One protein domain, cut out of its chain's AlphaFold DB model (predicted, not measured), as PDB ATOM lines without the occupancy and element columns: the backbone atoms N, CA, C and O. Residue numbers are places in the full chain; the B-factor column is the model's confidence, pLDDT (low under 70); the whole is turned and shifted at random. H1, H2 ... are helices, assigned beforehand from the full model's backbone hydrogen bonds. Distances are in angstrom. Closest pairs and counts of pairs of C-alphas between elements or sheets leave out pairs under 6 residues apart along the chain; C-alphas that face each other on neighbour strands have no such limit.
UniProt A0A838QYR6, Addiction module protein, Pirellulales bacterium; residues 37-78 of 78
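Overview. This is residues 37 to 78 of the 78 residues of the protein "Addiction module protein" of Pirellulales bacterium (UniProt A0A838QYR6). The model is an open arch: two helices, H1 and H2, form its spread legs, and the stretched link of residues 55 to 62 forms its top, with an empty space between the legs. The printed part has 42 residues with two named helices, H1 then H2, and no named strand; the class is all helix. The whole is extended, with a radius of gyration of the C-alphas of 15.4 A, and flat, spanning 41 by 26 by 12 A.

Arrangement. The longest helix by residues is H1, residues 40 to 54. A short link of 8 residues joins it to H2, residues 63 to 76. H1 and H2 are apart. Residues 37 to 48, 51 to 56 and 59 to 78 stand free. In H1 and H2 every O i to N i+4 pair is within hydrogen-bond range.

Along the chain. H1 is 20.9 A long, from C-alpha 40 at (46.303, -37.464, 63.311) to C-alpha 54 at (39.217, -32.988, 44.115), mainly along falling z. H2 is 20.2 A long and ends with C-alpha 76 at (40.328, -66.179, 37.445).

Size, cuts and confidence. The two C-alphas farthest apart, those of Gln 40 and Gly 78, are 40.9 A apart. The printed part has no cut. Its mean pLDDT is 88.7, and residues 77 to 78 are under 70.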
ATOM      1  N   GLU A  37      38.689 -42.971  67.786       86.69
ATOM      2  CA  GLU A  37      38.996 -41.733  67.079       86.69
ATOM      3  C   GLU A  37      40.229 -41.961  66.187       86.69
ATOM      4  O   GLU A  37      41.251 -42.467  66.669       86.69
ATOM      5  N   PRO A  38      40.166 -41.599  64.894       88.38
ATOM      6  CA  PRO A  38      41.305 -41.746  63.999       88.38
ATOM      7  C   PRO A  38      42.482 -40.912  64.504       88.38
ATOM      8  O   PRO A  38      42.320 -39.774  64.953       88.38
ATOM      9  N   CYS A  39      43.691 -41.461  64.405       93.81
ATOM     10  CA  CYS A  39      44.878 -40.715  64.795       93.81
ATOM     11  C   CYS A  39      45.160 -39.580  63.794       93.81
ATOM     12  O   CYS A  39      44.685 -39.594  62.656       93.81
ATOM     13  N   GLN A  40      45.983 -38.601  64.185       94.38
ATOM     14  CA  GLN A  40      46.303 -37.464  63.311       94.38
ATOM     15  C   GLN A  40      46.878 -37.906  61.956       94.38
ATOM     16  O   GLN A  40      46.569 -37.301  60.936       94.38
ATOM     17  N   ALA A  41      47.656 -38.993  61.924       95.88
ATOM     18  CA  ALA A  41      48.213 -39.517  60.681       95.88
ATOM     19  C   ALA A  41      47.129 -40.031  59.716       95.88
ATOM     20  O   ALA A  41      47.246 -39.830  58.507       95.88
ATOM     21  N   ASP A  42      46.063 -40.646  60.233       94.88
ATOM     22  CA  ASP A  42      44.932 -41.085  59.412       94.88
ATOM     23  C   ASP A  42      44.155 -39.883  58.873       94.88
ATOM     24  O   ASP A  42      43.791 -39.855  57.697       94.88
ATOM     25  N   LEU A  43      43.944 -38.862  59.709       96.31
ATOM     26  CA  LEU A  43      43.280 -37.620  59.309       96.31
ATOM     27  C   LEU A  43      44.054 -36.886  58.206       96.31
ATOM     28  O   LEU A  43      43.457 -36.482  57.205       96.31
ATOM     29  N   ASP A  44      45.375 -36.767  58.351       96.94
ATOM     30  CA  ASP A  44      46.247 -36.130  57.362       96.94
ATOM     31  C   ASP A  44      46.197 -36.878  56.019       96.94
ATOM     32  O   ASP A  44      46.112 -36.263  54.951       96.94
ATOM     33  N   GLU A  45      46.189 -38.213  56.054       95.62
ATOM     34  CA  GLU A  45      46.093 -39.044  54.853       95.62
ATOM     35  C   GLU A  45      44.717 -38.940  54.182       95.62
ATOM     36  O   GLU A  45      44.632 -38.834  52.953       95.62
ATOM     37  N   ILE A  46      43.634 -38.928  54.965       94.88
ATOM     38  CA  ILE A  46      42.274 -38.699  54.456       94.88
ATOM     39  C   ILE A  46      42.208 -37.344  53.749       94.88
ATOM     40  O   ILE A  46      41.688 -37.255  52.631       94.88
ATOM     41  N   GLN A  47      42.767 -36.299  54.359       95.50
ATOM     42  CA  GLN A  47      42.762 -34.959  53.786       95.50
ATOM     43  C   GLN A  47      43.601 -34.884  52.506       95.50
ATOM     44  O   GLN A  47      43.132 -34.341  51.503       95.50
ATOM     45  N   ARG A  48      44.796 -35.489  52.494       95.19
ATOM     46  CA  ARG A  48      45.657 -35.562  51.305       95.19
ATOM     47  C   ARG A  48      44.954 -36.267  50.144       95.19
ATOM     48  O   ARG A  48      44.911 -35.725  49.042       95.19
ATOM     49  N   ARG A  49      44.366 -37.448  50.378       93.44
ATOM     50  CA  ARG A  49      43.666 -38.219  49.331       93.44
ATOM     51  C   ARG A  49      42.424 -37.510  48.811       93.44
ATOM     52  O   ARG A  49      42.152 -37.574  47.614       93.44
ATOM     53  N   SER A  50      41.689 -36.838  49.692       92.69
ATOM     54  CA  SER A  50      40.520 -36.047  49.294       92.69
ATOM     55  C   SER A  50      40.939 -34.884  48.394       92.69
ATOM     56  O   SER A  50      40.391 -34.725  47.309       92.69
ATOM     57  N   ALA A  51      41.994 -34.151  48.768       93.25
ATOM     58  CA  ALA A  51      42.531 -33.061  47.954       93.25
ATOM     59  C   ALA A  51      43.054 -33.538  46.586       93.25
ATOM     60  O   ALA A  51      42.842 -32.868  45.577       93.25
ATOM     61  N   GLU A  52      43.711 -34.699  46.523       92.19
ATOM     62  CA  GLU A  52      44.166 -35.297  45.259       92.19
ATOM     63  C   GLU A  52      43.006 -35.684  44.338       92.19
ATOM     64  O   GLU A  52      43.088 -35.491  43.119       92.19
ATOM     65  N   PHE A  53      41.925 -36.220  44.911       89.88
ATOM     66  CA  PHE A  53      40.709 -36.543  44.174       89.88
ATOM     67  C   PHE A  53      40.036 -35.275  43.633       89.88
ATOM     68  O   PHE A  53      39.753 -35.201  42.437       89.88
ATOM     69  N   ASP A  54      39.858 -34.259  44.479       90.88
ATOM     70  CA  ASP A  54      39.217 -32.988  44.115       90.88
ATOM     71  C   ASP A  54      40.022 -32.200  43.073       90.88
ATOM     72  O   ASP A  54      39.454 -31.553  42.193       90.88
ATOM     73  N   ALA A  55      41.354 -32.300  43.114       92.19
ATOM     74  CA  ALA A  55      42.240 -31.719  42.108       92.19
ATOM     75  C   ALA A  55      42.189 -32.448  40.749       92.19
ATOM     76  O   ALA A  55      42.839 -32.011  39.797       92.19
ATOM     77  N   GLY A  56      41.461 -33.567  40.640       88.00
ATOM     78  CA  GLY A  56      41.412 -34.399  39.437       88.00
ATOM     79  C   GLY A  56      42.713 -35.165  39.166       88.00
ATOM     80  O   GLY A  56      42.918 -35.655  38.056       88.00
ATOM     81  N   GLY A  57      43.598 -35.272  40.164       82.25
ATOM     82  CA  GLY A  57      44.881 -35.973  40.059       82.25
ATOM     83  C   GLY A  57      44.754 -37.497  40.132       82.25
ATOM     84  O   GLY A  57      45.713 -38.213  39.846       82.25
ATOM     85  N   VAL A  58      43.572 -38.002  40.494       86.56
ATOM     86  CA  VAL A  58      43.292 -39.432  40.637       86.56
ATOM     87  C   VAL A  58      42.459 -39.927  39.459       86.56
ATOM     88  O   VAL A  58      41.357 -39.444  39.199       86.56
ATOM     89  N   ALA A  59      42.957 -40.952  38.767       85.75
ATOM     90  CA  ALA A  59      42.186 -41.648  37.747       85.75
ATOM     91  C   ALA A  59      41.030 -42.423  38.397       85.75
ATOM     92  O   ALA A  59      41.234 -43.431  39.076       85.75
ATOM     93  N   THR A  60      39.804 -41.961  38.169       88.25
ATOM     94  CA  THR A  60      38.594 -42.650  38.627       88.25
ATOM     95  C   THR A  60      38.081 -43.614  37.565       88.25
ATOM     96  O   THR A  60      38.181 -43.344  36.369       88.25
ATOM     97  N   VAL A  61      37.476 -44.717  37.994       91.56
ATOM     98  CA  VAL A  61      36.736 -45.630  37.115       91.56
ATOM     99  C   VAL A  61      35.260 -45.623  37.483       91.56
ATOM    100  O   VAL A  61      34.896 -45.380  38.634       91.56
ATOM    101  N   SER A  62      34.396 -45.912  36.510       92.06
ATOM    102  CA  SER A  62      32.968 -46.044  36.785       92.06
ATOM    103  C   SER A  62      32.697 -47.238  37.706       92.06
ATOM    104  O   SER A  62      33.434 -48.227  37.735       92.06
ATOM    105  N   ARG A  63      31.583 -47.188  38.438       87.81
ATOM    106  CA  ARG A  63      31.143 -48.302  39.290       87.81
ATOM    107  C   ARG A  63      30.940 -49.602  38.502       87.81
ATOM    108  O   ARG A  63      31.182 -50.686  39.033       87.81
ATOM    109  N   ASP A  64      30.511 -49.501  37.248       93.25
ATOM    110  CA  ASP A  64      30.323 -50.662  36.375       93.25
ATOM    111  C   ASP A  64      31.657 -51.301  35.991       93.25
ATOM    112  O   ASP A  64      31.780 -52.526  36.013       93.25
ATOM    113  N   GLU A  65      32.680 -50.482  35.745       93.88
ATOM    114  CA  GLU A  65      34.046 -50.943  35.506       93.88
ATOM    115  C   GLU A  65      34.626 -51.640  36.748       93.88
ATOM    116  O   GLU A  65      35.216 -52.715  36.635       93.88
ATOM    117  N   VAL A  66      34.377 -51.104  37.949       92.12
ATOM    118  CA  VAL A  66      34.746 -51.772  39.212       92.12
ATOM    119  C   VAL A  66      34.084 -53.150  39.313       92.12
ATOM    120  O   VAL A  66      34.761 -54.150  39.557       92.12
ATOM    121  N   ARG A  67      32.770 -53.238  39.077       90.25
ATOM    122  CA  ARG A  67      32.025 -54.510  39.122       90.25
ATOM    123  C   ARG A  67      32.501 -55.512  38.076       90.25
ATOM    124  O   ARG A  67      32.511 -56.712  38.347       90.25
ATOM    125  N   ARG A  68      32.855 -55.047  36.876       94.44
ATOM    126  CA  ARG A  68      33.426 -55.888  35.820       94.44
ATOM    127  C   ARG A  68      34.745 -56.507  36.284       94.44
ATOM    128  O   ARG A  68      34.845 -57.729  36.297       94.44
ATOM    129  N   ARG A  69      35.683 -55.690  36.776       92.75
ATOM    130  CA  ARG A  69      36.993 -56.153  37.269       92.75
ATOM    131  C   ARG A  69      36.885 -57.128  38.442       92.75
ATOM    132  O   ARG A  69      37.634 -58.097  38.495       92.75
ATOM    133  N   ILE A  70      35.957 -56.893  39.374       90.81
ATOM    134  CA  ILE A  70      35.716 -57.819  40.494       90.81
ATOM    135  C   ILE A  70      35.261 -59.184  39.972       90.81
ATOM    136  O   ILE A  70      35.789 -60.203  40.406       90.81
ATOM    137  N   ARG A  71      34.309 -59.218  39.029       88.50
ATOM    138  CA  ARG A  71      33.827 -60.480  38.443       88.50
ATOM    139  C   ARG A  71      34.929 -61.233  37.707       88.50
ATOM    140  O   ARG A  71      35.033 -62.437  37.890       88.50
ATOM    141  N   GLU A  72      35.746 -60.529  36.927       91.25
ATOM    142  CA  GLU A  72      36.898 -61.120  36.230       91.25
ATOM    143  C   GLU A  72      37.876 -61.745  37.225       91.25
ATOM    144  O   GLU A  72      38.189 -62.925  37.129       91.25
ATOM    145  N   ARG A  73      38.247 -61.006  38.274       87.94
ATOM    146  CA  ARG A  73      39.169 -61.513  39.295       87.94
ATOM    147  C   ARG A  73      38.615 -62.714  40.066       87.94
ATOM    148  O   ARG A  73      39.390 -63.573  40.469       87.94
ATOM    149  N   LEU A  74      37.309 -62.774  40.309       82.06
ATOM    150  CA  LEU A  74      36.680 -63.928  40.960       82.06
ATOM    151  C   LEU A  74      36.588 -65.143  40.029       82.06
ATOM    152  O   LEU A  74      36.665 -66.264  40.515       82.06
ATOM    153  N   ALA A  75      36.452 -64.931  38.718       76.56
ATOM    154  CA  ALA A  75      36.473 -66.006  37.728       76.56
ATOM    155  C   ALA A  75      37.884 -66.585  37.521       76.56
ATOM    156  O   ALA A  75      38.016 -67.788  37.335       76.56
ATOM    157  N   ASP A  76      38.929 -65.755  37.614       70.38
ATOM    158  CA  ASP A  76      40.328 -66.179  37.445       70.38
ATOM    159  C   ASP A  76      40.899 -66.951  38.654       70.38
ATOM    160  O   ASP A  76      41.950 -67.579  38.543       70.38
ATOM    161  N   ASN A  77      40.240 -66.892  39.818       57.19
ATOM    162  CA  ASN A  77      40.639 -67.606  41.042       57.19
ATOM    163  C   ASN A  77      39.731 -68.819  41.357       57.19
ATOM    164  O   ASN A  77      39.738 -69.293  42.497       57.19
ATOM    165  N   GLY A  78      38.924 -69.272  40.389       49.03
ATOM    166  CA  GLY A  78      37.981 -70.394  40.510       49.03
ATOM    167  C   GLY A  78      38.431 -71.664  39.802       49.03
ATOM    168  O   GLY A  78      39.161 -71.559  38.793       49.03
TER     169      GLY A  78